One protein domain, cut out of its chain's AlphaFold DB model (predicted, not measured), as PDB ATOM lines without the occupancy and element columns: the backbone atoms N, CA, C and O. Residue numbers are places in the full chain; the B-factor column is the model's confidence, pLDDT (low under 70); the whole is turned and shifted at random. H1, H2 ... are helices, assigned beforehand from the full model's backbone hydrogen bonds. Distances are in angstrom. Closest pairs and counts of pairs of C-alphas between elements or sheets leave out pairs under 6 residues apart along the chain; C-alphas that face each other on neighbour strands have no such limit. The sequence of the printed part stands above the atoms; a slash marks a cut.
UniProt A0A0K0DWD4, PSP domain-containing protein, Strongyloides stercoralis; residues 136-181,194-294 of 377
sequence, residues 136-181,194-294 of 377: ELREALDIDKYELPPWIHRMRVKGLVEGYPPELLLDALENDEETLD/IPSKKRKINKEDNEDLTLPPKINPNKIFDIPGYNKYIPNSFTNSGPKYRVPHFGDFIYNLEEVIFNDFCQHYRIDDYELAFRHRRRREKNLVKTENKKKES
ATOM      1  N   GLU A 136      -4.538  61.364 -28.635       92.05
ATOM      2  CA  GLU A 136      -3.454  61.855 -29.494       92.05
ATOM      3  C   GLU A 136      -2.530  60.716 -29.937       92.05
ATOM      4  O   GLU A 136      -2.147  60.649 -31.099       92.05
ATOM      5  N   LEU A 137      -2.220  59.775 -29.035       91.02
ATOM      6  CA  LEU A 137      -1.375  58.629 -29.363       91.02
ATOM      7  C   LEU A 137      -2.094  57.620 -30.266       91.02
ATOM      8  O   LEU A 137      -1.466  57.055 -31.153       91.02
ATOM      9  N   ARG A 138      -3.404  57.407 -30.077       91.60
ATOM     10  CA  ARG A 138      -4.202  56.585 -31.003       91.60
ATOM     11  C   ARG A 138      -4.222  57.172 -32.413       91.60
ATOM     12  O   ARG A 138      -4.022  56.427 -33.362       91.60
ATOM     13  N   GLU A 139      -4.413  58.486 -32.530       92.46
ATOM     14  CA  GLU A 139      -4.360  59.195 -33.814       92.46
ATOM     15  C   GLU A 139      -2.965  59.097 -34.450       92.46
ATOM     16  O   GLU A 139      -2.863  58.837 -35.638       92.46
ATOM     17  N   ALA A 140      -1.887  59.218 -33.668       93.80
ATOM     18  CA  ALA A 140      -0.516  59.082 -34.170       93.80
ATOM     19  C   ALA A 140      -0.148  57.659 -34.634       93.80
ATOM     20  O   ALA A 140       0.813  57.492 -35.382       93.80
ATOM     21  N   LEU A 141      -0.869  56.642 -34.158       91.20
ATOM     22  CA  LEU A 141      -0.684  55.240 -34.534       91.20
ATOM     23  C   LEU A 141      -1.685  54.768 -35.600       91.20
ATOM     24  O   LEU A 141      -1.662  53.587 -35.937       91.20
ATOM     25  N   ASP A 142      -2.567  55.647 -36.086       90.27
ATOM     26  CA  ASP A 142      -3.674  55.312 -36.990       90.27
ATOM     27  C   ASP A 142      -4.580  54.179 -36.458       90.27
ATOM     28  O   ASP A 142      -5.063  53.338 -37.214       90.27
ATOM     29  N   ILE A 143      -4.821  54.149 -35.138       89.81
ATOM     30  CA  ILE A 143      -5.668  53.139 -34.477       89.81
ATOM     31  C   ILE A 143      -7.024  53.742 -34.102       89.81
ATOM     32  O   ILE A 143      -7.109  54.781 -33.434       89.81
ATOM     33  N   ASP A 144      -8.099  53.029 -34.435       87.18
ATOM     34  CA  ASP A 144      -9.458  53.429 -34.084       87.18
ATOM     35  C   ASP A 144      -9.742  53.390 -32.570       87.18
ATOM     36  O   ASP A 144      -9.121  52.687 -31.772       87.18
ATOM     37  N   LYS A 145     -10.774  54.127 -32.136       82.89
ATOM     38  CA  LYS A 145     -11.155  54.226 -30.707       82.89
ATOM     39  C   LYS A 145     -11.524  52.883 -30.067       82.89
ATOM     40  O   LYS A 145     -11.348  52.720 -28.861       82.89
ATOM     41  N   TYR A 146     -12.074  51.966 -30.858       82.24
ATOM     42  CA  TYR A 146     -12.555  50.651 -30.418       82.24
ATOM     43  C   TYR A 146     -11.668  49.501 -30.901       82.24
ATOM     44  O   TYR A 146     -11.972  48.335 -30.632       82.24
ATOM     45  N   GLU A 147     -10.599  49.827 -31.621       86.30
ATOM     46  CA  GLU A 147      -9.623  48.863 -32.093       86.30
ATOM     47  C   GLU A 147      -8.552  48.624 -31.027       86.30
ATOM     48  O   GLU A 147      -8.200  49.504 -30.230       86.30
ATOM     49  N   LEU A 148      -8.078  47.383 -30.973       86.88
ATOM     50  CA  LEU A 148      -7.034  46.980 -30.048       86.88
ATOM     51  C   LEU A 148      -5.662  47.323 -30.629       86.88
ATOM     52  O   LEU A 148      -5.413  47.052 -31.802       86.88
ATOM     53  N   PRO A 149      -4.738  47.849 -29.812       89.15
ATOM     54  CA  PRO A 149      -3.399  48.129 -30.294       89.15
ATOM     55  C   PRO A 149      -2.656  46.873 -30.779       89.15
ATOM     56  O   PRO A 149      -2.814  45.804 -30.176       89.15
ATOM     57  N   PRO A 150      -1.766  46.983 -31.786       87.67
ATOM     58  CA  PRO A 150      -1.075  45.831 -32.373       87.67
ATOM     59  C   PRO A 150      -0.301  44.975 -31.360       87.67
ATOM     60  O   PRO A 150      -0.262  43.749 -31.464       87.67
ATOM     61  N   TRP A 151       0.293  45.590 -30.331       89.26
ATOM     62  CA  TRP A 151       1.031  44.841 -29.309       89.26
ATOM     63  C   TRP A 151       0.135  43.982 -28.417       89.26
ATOM     64  O   TRP A 151       0.617  42.968 -27.926       89.26
ATOM     65  N   ILE A 152      -1.156  44.297 -28.263       89.79
ATOM     66  CA  ILE A 152      -2.089  43.425 -27.533       89.79
ATOM     67  C   ILE A 152      -2.216  42.081 -28.251       89.79
ATOM     68  O   ILE A 152      -2.248  41.036 -27.607       89.79
ATOM     69  N   HIS A 153      -2.211  42.077 -29.585       87.20
ATOM     70  CA  HIS A 153      -2.185  40.837 -30.359       87.20
ATOM     71  C   HIS A 153      -0.874  40.072 -30.151       87.20
ATOM     72  O   HIS A 153      -0.912  38.861 -29.952       87.20
ATOM     73  N   ARG A 154       0.271  40.765 -30.095       89.81
ATOM     74  CA  ARG A 154       1.570  40.133 -29.791       89.81
ATOM     75  C   ARG A 154       1.604  39.511 -28.393       89.81
ATOM     76  O   ARG A 154       2.048  38.378 -28.252       89.81
ATOM     77  N   MET A 155       1.071  40.206 -27.390       90.43
ATOM     78  CA  MET A 155       0.927  39.676 -26.030       90.43
ATOM     79  C   MET A 155       0.053  38.419 -26.022       90.43
ATOM     80  O   MET A 155       0.415  37.417 -25.422       90.43
ATOM     81  N   ARG A 156      -1.071  38.427 -26.752       88.57
ATOM     82  CA  ARG A 156      -1.954  37.256 -26.885       88.57
ATOM     83  C   ARG A 156      -1.261  36.058 -27.535       88.57
ATOM     84  O   ARG A 156      -1.489  34.940 -27.087       88.57
ATOM     85  N   VAL A 157      -0.434  36.287 -28.559       88.03
ATOM     86  CA  VAL A 157       0.342  35.233 -29.245       88.03
ATOM     87  C   VAL A 157       1.396  34.630 -28.321       88.03
ATOM     88  O   VAL A 157       1.561  33.415 -28.315       88.03
ATOM     89  N   LYS A 158       2.071  35.452 -27.507       89.17
ATOM     90  CA  LYS A 158       3.016  34.970 -26.487       89.17
ATOM     91  C   LYS A 158       2.339  34.149 -25.386       89.17
ATOM     92  O   LYS A 158       3.003  33.377 -24.715       89.17
ATOM     93  N   GLY A 159       1.025  34.265 -25.232       86.42
ATOM     94  CA  GLY A 159       0.237  33.476 -24.296       86.42
ATOM     95  C   GLY A 159      -0.366  34.330 -23.192       86.42
ATOM     96  O   GLY A 159      -0.202  35.548 -23.145       86.42
ATOM     97  N   LEU A 160      -1.125  33.689 -22.305       84.65
ATOM     98  CA  LEU A 160      -1.826  34.382 -21.225       84.65
ATOM     99  C   LEU A 160      -0.888  34.889 -20.128       84.65
ATOM    100  O   LEU A 160      -1.173  35.912 -19.532       84.65
ATOM    101  N   VAL A 161       0.189  34.166 -19.838       84.43
ATOM    102  CA  VAL A 161       1.097  34.505 -18.734       84.43
ATOM    103  C   VAL A 161       2.379  35.127 -19.271       84.43
ATOM    104  O   VAL A 161       2.699  36.257 -18.922       84.43
ATOM    105  N   GLU A 162       3.057  34.444 -20.194       86.22
ATOM    106  CA  GLU A 162       4.318  34.909 -20.798       86.22
ATOM    107  C   GLU A 162       4.166  36.187 -21.637       86.22
ATOM    108  O   GLU A 162       5.141  36.886 -21.904       86.22
ATOM    109  N   GLY A 163       2.944  36.511 -22.066       88.31
ATOM    110  CA  GLY A 163       2.658  37.751 -22.781       88.31
ATOM    111  C   GLY A 163       2.511  38.978 -21.878       88.31
ATOM    112  O   GLY A 163       2.479  40.091 -22.403       88.31
ATOM    113  N   TYR A 164       2.395  38.813 -20.556       91.36
ATOM    114  CA  TYR A 164       2.265  39.941 -19.640       91.36
ATOM    115  C   TYR A 164       3.631  40.627 -19.448       91.36
ATOM    116  O   TYR A 164       4.620  39.930 -19.220       91.36
ATOM    117  N   PRO A 165       3.721  41.970 -19.524       89.84
ATOM    118  CA  PRO A 165       4.998  42.671 -19.432       89.84
ATOM    119  C   PRO A 165       5.746  42.354 -18.123       89.84
ATOM    120  O   PRO A 165       5.192  42.585 -17.040       89.84
ATOM    121  N   PRO A 166       6.999  41.867 -18.188       86.79
ATOM    122  CA  PRO A 166       7.750  41.452 -17.004       86.79
ATOM    123  C   PRO A 166       8.068  42.623 -16.065       86.79
ATOM    124  O   PRO A 166       8.109  42.441 -14.849       86.79
ATOM    125  N   GLU A 167       8.214  43.841 -16.593       84.18
ATOM    126  CA  GLU A 167       8.439  45.051 -15.791       84.18
ATOM    127  C   GLU A 167       7.231  45.395 -14.916       84.18
ATOM    128  O   GLU A 167       7.387  45.840 -13.783       84.18
ATOM    129  N   LEU A 168       6.016  45.148 -15.407       86.48
ATOM    130  CA  LEU A 168       4.802  45.352 -14.615       86.48
ATOM    131  C   LEU A 168       4.610  44.237 -13.581       86.48
ATOM    132  O   LEU A 168       3.979  44.448 -12.547       86.48
ATOM    133  N   LEU A 169       5.137  43.042 -13.859       87.02
ATOM    134  CA  LEU A 169       5.105  41.918 -12.927       87.02
ATOM    135  C   LEU A 169       6.064  42.140 -11.752       87.02
ATOM    136  O   LEU A 169       5.730  41.829 -10.612       87.02
ATOM    137  N   LEU A 170       7.222  42.741 -12.029       85.19
ATOM    138  CA  LEU A 170       8.256  43.102 -11.063       85.19
ATOM    139  C   LEU A 170       7.746  43.892  -9.866       85.19
ATOM    140  O   LEU A 170       8.046  43.567  -8.715       85.19
ATOM    141  N   ASP A 171       6.973  44.931 -10.153       83.09
ATOM    142  CA  ASP A 171       6.426  45.813  -9.129       83.09
ATOM    143  C   ASP A 171       5.343  45.114  -8.306       83.09
ATOM    144  O   ASP A 171       5.148  45.426  -7.121       83.09
ATOM    145  N   ALA A 172       4.674  44.128  -8.911       86.97
ATOM    146  CA  ALA A 172       3.644  43.332  -8.269       86.97
ATOM    147  C   ALA A 172       4.192  42.254  -7.328       86.97
ATOM    148  O   ALA A 172       3.494  41.889  -6.375       86.97
ATOM    149  N   LEU A 173       5.432  41.796  -7.525       86.71
ATOM    150  CA  LEU A 173       6.058  40.817  -6.639       86.71
ATOM    151  C   LEU A 173       6.185  41.363  -5.209       86.71
ATOM    152  O   LEU A 173       6.770  42.418  -4.945       86.71
ATOM    153  N   GLU A 174       5.638  40.620  -4.254       80.99
ATOM    154  CA  GLU A 174       5.871  40.839  -2.837       80.99
ATOM    155  C   GLU A 174       7.273  40.335  -2.483       80.99
ATOM    156  O   GLU A 174       7.619  39.158  -2.639       80.99
ATOM    157  N   ASN A 175       8.101  41.255  -1.997       67.16
ATOM    158  CA  ASN A 175       9.315  40.888  -1.300       67.16
ATOM    159  C   ASN A 175       8.990  40.834   0.182       67.16
ATOM    160  O   ASN A 175       8.980  41.867   0.838       67.16
ATOM    161  N   ASP A 176       8.800  39.630   0.724       59.86
ATOM    162  CA  ASP A 176       8.720  39.440   2.179       59.86
ATOM    163  C   ASP A 176       9.954  40.012   2.917       59.86
ATOM    164  O   ASP A 176       9.949  40.203   4.132       59.86
ATOM    165  N   GLU A 177      11.046  40.224   2.183       56.67
ATOM    166  CA  GLU A 177      12.302  40.784   2.648       56.67
ATOM    167  C   GLU A 177      12.530  42.103   1.903       56.67
ATOM    168  O   GLU A 177      13.320  42.171   0.965       56.67
ATOM    169  N   GLU A 178      11.815  43.158   2.306       50.20
ATOM    170  CA  GLU A 178      12.031  44.557   1.889       50.20
ATOM    171  C   GLU A 178      13.398  45.096   2.368       50.20
ATOM    172  O   GLU A 178      13.511  46.168   2.961       50.20
ATOM    173  N   THR A 179      14.471  44.340   2.152       54.53
ATOM    174  CA  THR A 179      15.827  44.800   2.425       54.53
ATOM    175  C   THR A 179      16.308  45.530   1.184       54.53
ATOM    176  O   THR A 179      16.552  44.916   0.147       54.53
ATOM    177  N   LEU A 180      16.412  46.854   1.285       52.98
ATOM    178  CA  LEU A 180      17.088  47.685   0.295       52.98
ATOM    179  C   LEU A 180      18.502  47.125   0.070       52.98
ATOM    180  O   LEU A 180      19.314  47.119   1.000       52.98
ATOM    181  N   ASP A 181      18.793  46.631  -1.135       54.18
ATOM    182  CA  ASP A 181      20.130  46.137  -1.447       54.18
ATOM    183  C   ASP A 181      21.050  47.294  -1.845       54.18
ATOM    184  O   ASP A 181      20.772  48.061  -2.768       54.18
ATOM    185  N   ILE A 194      15.456  35.815 -13.410       48.17
ATOM    186  CA  ILE A 194      14.258  36.159 -12.650       48.17
ATOM    187  C   ILE A 194      14.363  37.632 -12.289       48.17
ATOM    188  O   ILE A 194      15.389  38.062 -11.744       48.17
ATOM    189  N   PRO A 195      13.281  38.395 -12.445       44.73
ATOM    190  CA  PRO A 195      13.238  39.730 -11.927       44.73
ATOM    191  C   PRO A 195      12.937  39.667 -10.413       44.73
ATOM    192  O   PRO A 195      11.920  40.103  -9.892       44.73
ATOM    193  N   SER A 196      13.854  39.050  -9.676       48.59
ATOM    194  CA  SER A 196      13.950  39.137  -8.229       48.59
ATOM    195  C   SER A 196      15.006  40.193  -7.966       48.59
ATOM    196  O   SER A 196      16.163  40.006  -8.339       48.59
ATOM    197  N   LYS A 197      14.648  41.310  -7.322       48.15
ATOM    198  CA  LYS A 197      15.655  42.174  -6.686       48.15
ATOM    199  C   LYS A 197      16.554  41.238  -5.873       48.15
ATOM    200  O   LYS A 197      16.030  40.565  -4.987       48.15
ATOM    201  N   LYS A 198      17.829  41.092  -6.258       48.48
ATOM    202  CA  LYS A 198      18.752  40.079  -5.717       48.48
ATOM    203  C   LYS A 198      18.610  40.029  -4.191       48.48
ATOM    204  O   LYS A 198      18.949  40.988  -3.503       48.48
ATOM    205  N   ARG A 199      18.028  38.949  -3.660       50.39
ATOM    206  CA  ARG A 199      17.819  38.796  -2.214       50.39
ATOM    207  C   ARG A 199      19.143  38.359  -1.603       50.39
ATOM    208  O   ARG A 199      19.703  37.341  -2.009       50.39
ATOM    209  N   LYS A 200      19.659  39.115  -0.631       45.29
ATOM    210  CA  LYS A 200      20.821  38.677   0.146       45.29
ATOM    211  C   LYS A 200      20.438  37.424   0.923       45.29
ATOM    212  O   LYS A 200      19.636  37.487   1.848       45.29
ATOM    213  N   ILE A 201      21.065  36.300   0.586       45.70
ATOM    214  CA  ILE A 201      21.173  35.171   1.508       45.70
ATOM    215  C   ILE A 201      21.908  35.719   2.734       45.70
ATOM    216  O   ILE A 201      23.086  36.083   2.648       45.70
ATOM    217  N   ASN A 202      21.211  35.849   3.863       43.18
ATOM    218  CA  ASN A 202      21.841  36.212   5.126       43.18
ATOM    219  C   ASN A 202      22.836  35.106   5.483       43.18
ATOM    220  O   ASN A 202      22.445  34.086   6.033       43.18
ATOM    221  N   LYS A 203      24.125  35.315   5.189       48.58
ATOM    222  CA  LYS A 203      25.214  34.377   5.520       48.58
ATOM    223  C   LYS A 203      25.324  34.067   7.023       48.58
ATOM    224  O   LYS A 203      26.091  33.187   7.396       48.58
ATOM    225  N   GLU A 204      24.611  34.798   7.880       51.69
ATOM    226  CA  GLU A 204      24.572  34.573   9.329       51.69
ATOM    227  C   GLU A 204      23.857  33.263   9.694       51.69
ATOM    228  O   GLU A 204      24.334  32.525  10.555       51.69
ATOM    229  N   ASP A 205      22.778  32.928   8.980       53.98
ATOM    230  CA  ASP A 205      22.124  31.629   9.062       53.98
ATOM    231  C   ASP A 205      22.532  30.856   7.803       53.98
ATOM    232  O   ASP A 205      22.069  31.169   6.714       53.98
ATOM    233  N   ASN A 206      23.377  29.831   7.916       57.99
ATOM    234  CA  ASN A 206      23.811  28.985   6.786       57.99
ATOM    235  C   ASN A 206      22.667  28.192   6.092       57.99
ATOM    236  O   ASN A 206      22.929  27.216   5.395       57.99
ATOM    237  N   GLU A 207      21.404  28.562   6.306       62.16
ATOM    238  CA  GLU A 207      20.213  27.930   5.747       62.16
ATOM    239  C   GLU A 207      19.509  28.907   4.794       62.16
ATOM    240  O   GLU A 207      18.896  29.890   5.226       62.16
ATOM    241  N   ASP A 208      19.565  28.618   3.494       70.59
ATOM    242  CA  ASP A 208      18.777  29.311   2.474       70.59
ATOM    243  C   ASP A 208      17.292  28.917   2.596       70.59
ATOM    244  O   ASP A 208      16.868  27.851   2.158       70.59
ATOM    245  N   LEU A 209      16.494  29.783   3.226       70.06
ATOM    246  CA  LEU A 209      15.039  29.628   3.357       70.06
ATOM    247  C   LEU A 209      14.271  30.466   2.323       70.06
ATOM    248  O   LEU A 209      13.152  30.915   2.607       70.06
ATOM    249  N   THR A 210      14.868  30.724   1.156       76.23
ATOM    250  CA  THR A 210      14.196  31.464   0.084       76.23
ATOM    251  C   THR A 210      12.946  30.719  -0.374       76.23
ATOM    252  O   THR A 210      12.968  29.521  -0.664       76.23
ATOM    253  N   LEU A 211      11.831  31.448  -0.391       82.51
ATOM    254  CA  LEU A 211      10.548  30.976  -0.895       82.51
ATOM    255  C   LEU A 211      10.230  31.648  -2.234       82.51
ATOM    256  O   LEU A 211      10.666  32.792  -2.442       82.51
ATOM    257  N   PRO A 212       9.414  30.987  -3.077       82.90
ATOM    258  CA  PRO A 212       8.851  31.601  -4.266       82.90
ATOM    259  C   PRO A 212       8.196  32.943  -3.915       82.90
ATOM    260  O   PRO A 212       7.486  33.032  -2.901       82.90
ATOM    261  N   PRO A 213       8.456  34.003  -4.695       84.04
ATOM    262  CA  PRO A 213       7.824  35.291  -4.467       84.04
ATOM    263  C   PRO A 213       6.321  35.188  -4.749       84.04
ATOM    264  O   PRO A 213       5.882  34.422  -5.602       84.04
ATOM    265  N   LYS A 214       5.529  35.961  -4.007       85.78
ATOM    266  CA  LYS A 214       4.074  36.029  -4.187       85.78
ATOM    267  C   LYS A 214       3.696  37.252  -4.995       85.78
ATOM    268  O   LYS A 214       4.415  38.246  -4.975       85.78
ATOM    269  N   ILE A 215       2.555  37.197  -5.668       89.30
ATOM    270  CA  ILE A 215       2.032  38.336  -6.413       89.30
ATOM    271  C   ILE A 215       1.055  39.099  -5.525       89.30
ATOM    272  O   ILE A 215       0.137  38.530  -4.944       89.30
ATOM    273  N   ASN A 216       1.215  40.418  -5.453       88.25
ATOM    274  CA  ASN A 216       0.175  41.280  -4.912       88.25
ATOM    275  C   ASN A 216      -0.888  41.519  -5.993       88.25
ATOM    276  O   ASN A 216      -0.602  42.238  -6.954       88.25
ATOM    277  N   PRO A 217      -2.132  41.028  -5.837       89.08
ATOM    278  CA  PRO A 217      -3.161  41.181  -6.867       89.08
ATOM    279  C   PRO A 217      -3.498  42.654  -7.142       89.08
ATOM    280  O   PRO A 217      -3.826  43.018  -8.263       89.08
ATOM    281  N   ASN A 218      -3.347  43.523  -6.138       89.06
ATOM    282  CA  ASN A 218      -3.635  44.956  -6.247       89.06
ATOM    283  C   ASN A 218      -2.601  45.739  -7.068       89.06
ATOM    284  O   ASN A 218      -2.848  46.892  -7.408       89.06
ATOM    285  N   LYS A 219      -1.426  45.155  -7.316       88.90
ATOM    286  CA  LYS A 219      -0.342  45.790  -8.071       88.90
ATOM    287  C   LYS A 219      -0.278  45.312  -9.524       88.90
ATOM    288  O   LYS A 219       0.514  45.836 -10.297       88.90
ATOM    289  N   ILE A 220      -1.090  44.322  -9.893       90.80
ATOM    290  CA  ILE A 220      -1.219  43.873 -11.278       90.80
ATOM    291  C   ILE A 220      -2.054  44.896 -12.046       90.80
ATOM    292  O   ILE A 220      -3.136  45.286 -11.608       90.80
ATOM    293  N   PHE A 221      -1.545  45.336 -13.194       89.19
ATOM    294  CA  PHE A 221      -2.199  46.336 -14.026       89.19
ATOM    295  C   PHE A 221      -3.179  45.697 -15.003       89.19
ATOM    296  O   PHE A 221      -2.871  44.712 -15.675       89.19
ATOM    297  N   ASP A 222      -4.346  46.317 -15.137       88.89
ATOM    298  CA  ASP A 222      -5.354  45.946 -16.121       88.89
ATOM    299  C   ASP A 222      -4.985  46.489 -17.508       88.89
ATOM    300  O   ASP A 222      -5.038  47.690 -17.759       88.89
ATOM    301  N   ILE A 223      -4.699  45.594 -18.445       89.97
ATOM    302  CA  ILE A 223      -4.480  45.871 -19.858       89.97
ATOM    303  C   ILE A 223      -5.766  45.536 -20.639       89.97
ATOM    304  O   ILE A 223      -6.127  44.358 -20.796       89.97
ATOM    305  N   PRO A 224      -6.470  46.554 -21.173       87.03
ATOM    306  CA  PRO A 224      -7.691  46.364 -21.946       87.03
ATOM    307  C   PRO A 224      -7.483  45.419 -23.140       87.03
ATOM    308  O   PRO A 224      -6.606  45.618 -23.976       87.03
ATOM    309  N   GLY A 225      -8.315  44.382 -23.230       86.03
ATOM    310  CA  GLY A 225      -8.264  43.373 -24.286       86.03
ATOM    311  C   GLY A 225      -7.289  42.222 -24.026       86.03
ATOM    312  O   GLY A 225      -7.338  41.238 -24.763       86.03
ATOM    313  N   TYR A 226      -6.444  42.291 -22.999       88.99
ATOM    314  CA  TYR A 226      -5.550  41.192 -22.630       88.99
ATOM    315  C   TYR A 226      -6.042  40.463 -21.378       88.99
ATOM    316  O   TYR A 226      -6.566  39.359 -21.491       88.99
ATOM    317  N   ASN A 227      -5.961  41.111 -20.212       88.82
ATOM    318  CA  ASN A 227      -6.458  40.584 -18.934       88.82
ATOM    319  C   ASN A 227      -7.816  41.196 -18.530       88.82
ATOM    320  O   ASN A 227      -8.531  40.625 -17.710       88.82
ATOM    321  N   LYS A 228      -8.204  42.327 -19.139       88.08
ATOM    322  CA  LYS A 228      -9.484  43.000 -18.902       88.08
ATOM    323  C   LYS A 228     -10.375  42.944 -20.129       88.08
ATOM    324  O   LYS A 228     -10.008  43.402 -21.211       88.08
ATOM    325  N   TYR A 229     -11.580  42.414 -19.952       84.77
ATOM    326  CA  TYR A 229     -12.570  42.340 -21.019       84.77
ATOM    327  C   TYR A 229     -13.086  43.736 -21.396       84.77
ATOM    328  O   TYR A 229     -13.460  44.522 -20.524       84.77
ATOM    329  N   ILE A 230     -13.142  44.027 -22.699       80.84
ATOM    330  CA  ILE A 230     -13.756  45.245 -23.233       80.84
ATOM    331  C   ILE A 230     -15.102  44.859 -23.856       80.84
ATOM    332  O   ILE A 230     -15.115  44.129 -24.853       80.84
ATOM    333  N   PRO A 231     -16.237  45.355 -23.336       73.59
ATOM    334  CA  PRO A 231     -17.500  45.220 -24.040       73.59
ATOM    335  C   PRO A 231     -17.425  46.044 -25.333       73.59
ATOM    336  O   PRO A 231     -17.166  47.245 -25.290       73.59
ATOM    337  N   ASN A 232     -17.656  45.401 -26.479       67.87
ATOM    338  CA  ASN A 232     -17.700  46.013 -27.818       67.87
ATOM    339  C   ASN A 232     -16.342  46.355 -28.471       67.87
ATOM    340  O   ASN A 232     -16.309  47.197 -29.365       67.87
ATOM    341  N   SER A 233     -15.227  45.715 -28.092       67.35
ATOM    342  CA  SER A 233     -14.006  45.821 -28.911       67.35
ATOM    343  C   SER A 233     -14.216  45.150 -30.267       67.35
ATOM    344  O   SER A 233     -14.652  43.993 -30.307       67.35
ATOM    345  N   PHE A 234     -13.825  45.804 -31.359       63.79
ATOM    346  CA  PHE A 234     -13.644  45.085 -32.614       63.79
ATOM    347  C   PHE A 234     -12.398  44.210 -32.469       63.79
ATOM    348  O   PHE A 234     -11.269  44.694 -32.459       63.79
ATOM    349  N   THR A 235     -12.578  42.899 -32.310       59.17
ATOM    350  CA  THR A 235     -11.482  41.954 -32.552       59.17
ATOM    351  C   THR A 235     -11.317  41.861 -34.063       59.17
ATOM    352  O   THR A 235     -11.809  40.918 -34.683       59.17
ATOM    353  N   ASN A 236     -10.706  42.879 -34.666       52.66
ATOM    354  CA  ASN A 236     -10.371  42.852 -36.079       52.66
ATOM    355  C   ASN A 236      -9.402  41.672 -36.295       52.66
ATOM    356  O   ASN A 236      -8.296  41.638 -35.767       52.66
ATOM    357  N   SER A 237      -9.864  40.656 -37.026       53.56
ATOM    358  CA  SER A 237      -9.026  39.698 -37.760       53.56
ATOM    359  C   SER A 237      -8.211  38.612 -37.014       53.56
ATOM    360  O   SER A 237      -7.273  38.077 -37.601       53.56
ATOM    361  N   GLY A 238      -8.554  38.196 -35.788       59.17
ATOM    362  CA  GLY A 238      -7.850  37.090 -35.097       59.17
ATOM    363  C   GLY A 238      -8.750  35.939 -34.614       59.17
ATOM    364  O   GLY A 238      -9.971  36.114 -34.542       59.17
ATOM    365  N   PRO A 239      -8.179  34.775 -34.221       62.61
ATOM    366  CA  PRO A 239      -8.922  33.780 -33.450       62.61
ATOM    367  C   PRO A 239      -9.513  34.462 -32.213       62.61
ATOM    368  O   PRO A 239      -8.886  35.350 -31.628       62.61
ATOM    369  N   LYS A 240     -10.738  34.082 -31.833       69.88
ATOM    370  CA  LYS A 240     -11.445  34.662 -30.682       69.88
ATOM    371  C   LYS A 240     -10.622  34.428 -29.414       69.88
ATOM    372  O   LYS A 240     -10.752  33.390 -28.770       69.88
ATOM    373  N   TYR A 241      -9.766  35.383 -29.065       78.75
ATOM    374  CA  TYR A 241      -8.985  35.325 -27.843       78.75
ATOM    375  C   TYR A 241      -9.944  35.449 -26.661       78.75
ATOM    376  O   TYR A 241     -10.591  36.484 -26.474       78.75
ATOM    377  N   ARG A 242     -10.064  34.375 -25.882       82.80
ATOM    378  CA  ARG A 242     -10.855  34.378 -24.656       82.80
ATOM    379  C   ARG A 242     -10.039  35.067 -23.574       82.80
ATOM    380  O   ARG A 242      -9.115  34.465 -23.043       82.80
ATOM    381  N   VAL A 243     -10.416  36.298 -23.239       83.64
ATOM    382  CA  VAL A 243      -9.887  37.001 -22.063       83.64
ATOM    383  C   VAL A 243     -10.290  36.218 -20.807       83.64
ATOM    384  O   VAL A 243     -11.492  36.020 -20.591       83.64
ATOM    385  N   PRO A 244      -9.334  35.727 -20.004       87.05
ATOM    386  CA  PRO A 244      -9.641  34.985 -18.785       87.05
ATOM    387  C   PRO A 244     -10.202  35.882 -17.693       87.05
ATOM    388  O   PRO A 244     -10.075  37.105 -17.737       87.05
ATOM    389  N   HIS A 245     -10.837  35.263 -16.701       89.84
ATOM    390  CA  HIS A 245     -11.245  36.000 -15.517       89.84
ATOM    391  C   HIS A 245      -9.999  36.450 -14.741       89.84
ATOM    392  O   HIS A 245      -9.008  35.727 -14.686       89.84
ATOM    393  N   PHE A 246     -10.056  37.625 -14.112       89.43
ATOM    394  CA  PHE A 246      -8.902  38.211 -13.420       89.43
ATOM    395  C   PHE A 246      -8.306  37.280 -12.348       89.43
ATOM    396  O   PHE A 246      -7.091  37.169 -12.227       89.43
ATOM    397  N   GLY A 247      -9.156  36.549 -11.618       90.48
ATOM    398  CA  GLY A 247      -8.704  35.547 -10.644       90.48
ATOM    399  C   GLY A 247      -7.934  34.380 -11.275       90.48
ATOM    400  O   GLY A 247      -6.883  34.007 -10.766       90.48
ATOM    401  N   ASP A 248      -8.413  33.858 -12.407       91.25
ATOM    402  CA  ASP A 248      -7.742  32.770 -13.134       91.25
ATOM    403  C   ASP A 248      -6.410  33.257 -13.719       91.25
ATOM    404  O   ASP A 248      -5.415  32.540 -13.718       91.25
ATOM    405  N   PHE A 249      -6.380  34.504 -14.198       91.76
ATOM    406  CA  PHE A 249      -5.168  35.149 -14.689       91.76
ATOM    407  C   PHE A 249      -4.097  35.242 -13.597       91.76
ATOM    408  O   PHE A 249      -2.971  34.816 -13.830       91.76
ATOM    409  N   ILE A 250      -4.452  35.723 -12.399       92.38
ATOM    410  CA  ILE A 250      -3.516  35.792 -11.266       92.38
ATOM    411  C   ILE A 250      -3.033  34.400 -10.870       92.38
ATOM    412  O   ILE A 250      -1.833  34.219 -10.701       92.38
ATOM    413  N   TYR A 251      -3.933  33.420 -10.762       92.22
ATOM    414  CA  TYR A 251      -3.555  32.049 -10.414       92.22
ATOM    415  C   TYR A 251      -2.508  31.488 -11.387       92.22
ATOM    416  O   TYR A 251      -1.474  30.978 -10.962       92.22
ATOM    417  N   ASN A 252      -2.729  31.662 -12.694       91.40
ATOM    418  CA  ASN A 252      -1.785  31.203 -13.712       91.40
ATOM    419  C   ASN A 252      -0.456  31.981 -13.669       91.40
ATOM    420  O   ASN A 252       0.601  31.396 -13.896       91.40
ATOM    421  N   LEU A 253      -0.484  33.290 -13.376       91.38
ATOM    422  CA  LEU A 253       0.739  34.078 -13.172       91.38
ATOM    423  C   LEU A 253       1.544  33.556 -11.972       91.38
ATOM    424  O   LEU A 253       2.758  33.385 -12.073       91.38
ATOM    425  N   GLU A 254       0.877  33.304 -10.843       90.35
ATOM    426  CA  GLU A 254       1.507  32.776  -9.630       90.35
ATOM    427  C   GLU A 254       2.117  31.396  -9.879       90.35
ATOM    428  O   GLU A 254       3.237  31.140  -9.441       90.35
ATOM    429  N   GLU A 255       1.424  30.532 -10.620       91.09
ATOM    430  CA  GLU A 255       1.908  29.200 -10.980       91.09
ATOM    431  C   GLU A 255       3.170  29.253 -11.853       91.09
ATOM    432  O   GLU A 255       4.125  28.517 -11.604       91.09
ATOM    433  N   VAL A 256       3.232  30.151 -12.839       89.57
ATOM    434  CA  VAL A 256       4.441  30.300 -13.666       89.57
ATOM    435  C   VAL A 256       5.606  30.852 -12.854       89.57
ATOM    436  O   VAL A 256       6.705  30.315 -12.947       89.57
ATOM    437  N   ILE A 257       5.374  31.864 -12.015       89.70
ATOM    438  CA  ILE A 257       6.416  32.412 -11.133       89.70
ATOM    439  C   ILE A 257       6.933  31.345 -10.167       89.70
ATOM    440  O   ILE A 257       8.134  31.257  -9.911       89.70
ATOM    441  N   PHE A 258       6.030  30.523  -9.639       90.10
ATOM    442  CA  PHE A 258       6.373  29.399  -8.787       90.10
ATOM    443  C   PHE A 258       7.255  28.382  -9.518       90.10
ATOM    444  O   PHE A 258       8.320  28.019  -9.019       90.10
ATOM    445  N   ASN A 259       6.833  27.953 -10.708       90.78
ATOM    446  CA  ASN A 259       7.552  26.964 -11.504       90.78
ATOM    447  C   ASN A 259       8.933  27.474 -11.928       90.78
ATOM    448  O   ASN A 259       9.916  26.750 -11.776       90.78
ATOM    449  N   ASP A 260       9.021  28.720 -12.396       88.25
ATOM    450  CA  ASP A 260      10.278  29.349 -12.810       88.25
ATOM    451  C   ASP A 260      11.253  29.474 -11.628       88.25
ATOM    452  O   ASP A 260      12.422  29.099 -11.729       88.25
ATOM    453  N   PHE A 261      10.757  29.874 -10.452       88.41
ATOM    454  CA  PHE A 261      11.554  29.903  -9.226       88.41
ATOM    455  C   PHE A 261      12.081  28.510  -8.853       88.41
ATOM    456  O   PHE A 261      13.283  28.334  -8.635       88.41
ATOM    457  N   CYS A 262      11.212  27.499  -8.791       89.55
ATOM    458  CA  CYS A 262      11.614  26.144  -8.417       89.55
ATOM    459  C   CYS A 262      12.615  25.547  -9.417       89.55
ATOM    460  O   CYS A 262      13.591  24.922  -9.001       89.55
ATOM    461  N   GLN A 263      12.435  25.792 -10.718       88.82
ATOM    462  CA  GLN A 263      13.373  25.352 -11.753       88.82
ATOM    463  C   GLN A 263      14.727  26.060 -11.644       88.82
ATOM    464  O   GLN A 263      15.767  25.396 -11.642       88.82
ATOM    465  N   HIS A 264      14.729  27.386 -11.500       84.35
ATOM    466  CA  HIS A 264      15.948  28.187 -11.410       84.35
ATOM    467  C   HIS A 264      16.805  27.804 -10.197       84.35
ATOM    468  O   HIS A 264      18.021  27.647 -10.308       84.35
ATOM    469  N   TYR A 265      16.173  27.601  -9.037       84.56
ATOM    470  CA  TYR A 265      16.865  27.209  -7.806       84.56
ATOM    471  C   TYR A 265      17.003  25.692  -7.627       84.56
ATOM    472  O   TYR A 265      17.612  25.254  -6.650       84.56
ATOM    473  N   ARG A 266      16.481  24.885  -8.564       87.25
ATOM    474  CA  ARG A 266      16.469  23.410  -8.506       87.25
ATOM    475  C   ARG A 266      15.900  22.880  -7.185       87.25
ATOM    476  O   ARG A 266      16.454  21.961  -6.583       87.25
ATOM    477  N   ILE A 267      14.817  23.497  -6.727       87.05
ATOM    478  CA  ILE A 267      14.136  23.148  -5.481       87.05
ATOM    479  C   ILE A 267      13.087  22.085  -5.797       87.05
ATOM    480  O   ILE A 267      12.243  22.294  -6.667       87.05
ATOM    481  N   ASP A 268      13.135  20.961  -5.086       89.91
ATOM    482  CA  ASP A 268      12.071  19.960  -5.142       89.91
ATOM    483  C   ASP A 268      10.925  20.299  -4.169       89.91
ATOM    484  O   ASP A 268      11.055  21.124  -3.257       89.91
ATOM    485  N   ASP A 269       9.780  19.640  -4.351       89.56
ATOM    486  CA  ASP A 269       8.588  19.864  -3.523       89.56
ATOM    487  C   ASP A 269       8.850  19.620  -2.026       89.56
ATOM    488  O   ASP A 269       8.244  20.263  -1.161       89.56
ATOM    489  N   TYR A 270       9.758  18.694  -1.700       90.18
ATOM    490  CA  TYR A 270      10.097  18.341  -0.324       90.18
ATOM    491  C   TYR A 270      10.920  19.443   0.356       90.18
ATOM    492  O   TYR A 270      10.588  19.871   1.465       90.18
ATOM    493  N   GLU A 271      11.960  19.928  -0.310       89.00
ATOM    494  CA  GLU A 271      12.824  21.019   0.117       89.00
ATOM    495  C   GLU A 271      12.013  22.305   0.253       89.00
ATOM    496  O   GLU A 271      12.107  23.006   1.261       89.00
ATOM    497  N   LEU A 272      11.114  22.580  -0.690       88.79
ATOM    498  CA  LEU A 272      10.203  23.708  -0.580       88.79
ATOM    499  C   LEU A 272       9.288  23.595   0.654       88.79
ATOM    500  O   LEU A 272       9.142  24.556   1.422       88.79
ATOM    501  N   ALA A 273       8.686  22.426   0.891       89.65
ATOM    502  CA  ALA A 273       7.861  22.186   2.074       89.65
ATOM    503  C   ALA A 273       8.672  22.328   3.376       89.65
ATOM    504  O   ALA A 273       8.187  22.900   4.364       89.65
ATOM    505  N   PHE A 274       9.924  21.865   3.375       90.50
ATOM    506  CA  PHE A 274      10.867  22.040   4.475       90.50
ATOM    507  C   PHE A 274      11.158  23.525   4.740       90.50
ATOM    508  O   PHE A 274      11.020  23.981   5.882       90.50
ATOM    509  N   ARG A 275      11.451  24.312   3.696       89.50
ATOM    510  CA  ARG A 275      11.663  25.766   3.785       89.50
ATOM    511  C   ARG A 275      10.441  26.485   4.353       89.50
ATOM    512  O   ARG A 275      10.569  27.295   5.277       89.50
ATOM    513  N   HIS A 276       9.236  26.142   3.890       88.20
ATOM    514  CA  HIS A 276       7.988  26.683   4.435       88.20
ATOM    515  C   HIS A 276       7.822  26.374   5.927       88.20
ATOM    516  O   HIS A 276       7.453  27.263   6.704       88.20
ATOM    517  N   ARG A 277       8.097  25.133   6.347       89.91
ATOM    518  CA  ARG A 277       8.021  24.729   7.756       89.91
ATOM    519  C   ARG A 277       8.999  25.529   8.616       89.91
ATOM    520  O   ARG A 277       8.582  26.123   9.611       89.91
ATOM    521  N   ARG A 278      10.266  25.610   8.206       89.47
ATOM    522  CA  ARG A 278      11.307  26.367   8.917       89.47
ATOM    523  C   ARG A 278      10.979  27.854   9.025       89.47
ATOM    524  O   ARG A 278      11.134  28.437  10.098       89.47
ATOM    525  N   ARG A 279      10.462  28.477   7.962       85.45
ATOM    526  CA  ARG A 279      10.053  29.893   7.991       85.45
ATOM    527  C   ARG A 279       8.898  30.137   8.966       85.45
ATOM    528  O   ARG A 279       8.923  31.127   9.697       85.45
ATOM    529  N   ARG A 280       7.914  29.228   9.037       87.04
ATOM    530  CA  ARG A 280       6.817  29.297  10.025       87.04
ATOM    531  C   ARG A 280       7.334  29.186  11.460       87.04
ATOM    532  O   ARG A 280       6.931  29.988  12.298       87.04
ATOM    533  N   GLU A 281       8.254  28.258  11.725       89.38
ATOM    534  CA  GLU A 281       8.908  28.112  13.034       89.38
ATOM    535  C   GLU A 281       9.670  29.395  13.425       89.38
ATOM    536  O   GLU A 281       9.456  29.930  14.515       89.38
ATOM    537  N   LYS A 282      10.477  29.968  12.512       86.81
ATOM    538  CA  LYS A 282      11.191  31.240  12.745       86.81
ATOM    539  C   LYS A 282      10.231  32.407  13.013       86.81
ATOM    540  O   LYS A 282      10.462  33.198  13.928       86.81
ATOM    541  N   ASN A 283       9.146  32.523  12.246       85.40
ATOM    542  CA  ASN A 283       8.152  33.582  12.436       85.40
ATOM    543  C   ASN A 283       7.425  33.454  13.781       85.40
ATOM    544  O   ASN A 283       7.226  34.464  14.457       85.40
ATOM    545  N   LEU A 284       7.100  32.232  14.216       89.38
ATOM    546  CA  LEU A 284       6.494  31.995  15.526       89.38
ATOM    547  C   LEU A 284       7.425  32.462  16.655       89.38
ATOM    548  O   LEU A 284       7.016  33.278  17.480       89.38
ATOM    549  N   VAL A 285       8.702  32.065  16.619       89.68
ATOM    550  CA  VAL A 285       9.718  32.497  17.598       89.68
ATOM    551  C   VAL A 285       9.876  34.024  17.614       89.68
ATOM    552  O   VAL A 285       9.901  34.632  18.686       89.68
ATOM    553  N   LYS A 286       9.903  34.679  16.442       87.33
ATOM    554  CA  LYS A 286       9.936  36.152  16.345       87.33
ATOM    555  C   LYS A 286       8.722  36.797  17.020       87.33
ATOM    556  O   LYS A 286       8.880  37.782  17.742       87.33
ATOM    557  N   THR A 287       7.515  36.263  16.818       86.84
ATOM    558  CA  THR A 287       6.303  36.803  17.463       86.84
ATOM    559  C   THR A 287       6.286  36.583  18.974       86.84
ATOM    560  O   THR A 287       5.842  37.465  19.709       86.84
ATOM    561  N   GLU A 288       6.797  35.452  19.462       88.48
ATOM    562  CA  GLU A 288       6.926  35.190  20.897       88.48
ATOM    563  C   GLU A 288       7.934  36.130  21.560       88.48
ATOM    564  O   GLU A 288       7.651  36.665  22.632       88.48
ATOM    565  N   ASN A 289       9.072  36.387  20.912       88.67
ATOM    566  CA  ASN A 289      10.073  37.329  21.408       88.67
ATOM    567  C   ASN A 289       9.530  38.763  21.440       88.67
ATOM    568  O   ASN A 289       9.612  39.403  22.486       88.67
ATOM    569  N   LYS A 290       8.852  39.221  20.374       86.06
ATOM    570  CA  LYS A 290       8.169  40.530  20.365       86.06
ATOM    571  C   LYS A 290       7.135  40.654  21.492       86.06
ATOM    572  O   LYS A 290       7.065  41.688  22.149       86.06
ATOM    573  N   LYS A 291       6.358  39.595  21.766       85.39
ATOM    574  CA  LYS A 291       5.397  39.565  22.888       85.39
ATOM    575  C   LYS A 291       6.081  39.586  24.261       85.39
ATOM    576  O   LYS A 291       5.542  40.168  25.201       85.39
ATOM    577  N   LYS A 292       7.243  38.942  24.413       83.42
ATOM    578  CA  LYS A 292       8.035  38.987  25.656       83.42
ATOM    579  C   LYS A 292       8.629  40.382  25.885       83.42
ATOM    580  O   LYS A 292       8.559  40.884  27.002       83.42
ATOM    581  N   GLU A 293       9.134  41.031  24.839       80.68
ATOM    582  CA  GLU A 293       9.638  42.412  24.893       80.68
ATOM    583  C   GLU A 293       8.528  43.427  25.205       80.68
ATOM    584  O   GLU A 293       8.715  44.312  26.047       80.68
ATOM    585  N   SER A 294       7.338  43.267  24.616       77.32
ATOM    586  CA  SER A 294       6.191  44.131  24.925       77.32
ATOM    587  C   SER A 294       5.683  43.948  26.362       77.32
ATOM    588  O   SER A 294       5.235  44.906  26.979       77.32
TER     589      SER A 294
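AT A GLANCE: This is residues 136 to 181 and 194 to 294 of the 377 residues of the protein "PSP domain-containing protein" of Strongyloides stercoralis (UniProt A0A0K0DWD4). A loose, elongated string of helices and winding loops: H1 lies at one end, H2, H3 and H4 follow through the body, and H5 makes a corner with H4 and sticks out with residues 280 to 294. Residues 194 to 245 hold no named element. The printed part has 147 residues with five named helices, H1 to H5, and no named strand; the class is all helix, with under half of the residues in helices. The radius of gyration of the C-alphas is 20.5 A, the spans 63 by 35 by 26 A.

HOW THE PARTS SIT: H1, residues 136 to 140, H2, residues 150 to 158, and H3, residues 166 to 172, follow by short links. H4, residues 246 to 265, and H5, residues 269 to 294, joined by a tight link, are only just apart, their closest C-alphas 8.3 A. No helix touches another. Residues 173 to 174 pair antiparallel with 214 to 215. Every O i to N i+4 pair is within hydrogen-bond range in H1, H2, H4 and H5; H3 has 1 of 3, and 2 of 4 O i to N i+3 pairs.

IN THESE COORDINATES: H1 begins at C-alpha 136 (-3.454, 61.855, -29.494). H4 is 28.6 A long; H5, 37.5 A, ends at C-alpha 294 (6.191, 44.131, 24.925).

THE WHOLE: Residues 182 to 193 are not printed; C-alphas 181 and 194 are 16.1 A apart. Residues 175 to 181, 194 to 207 and 232 to 240 have pLDDT under 70.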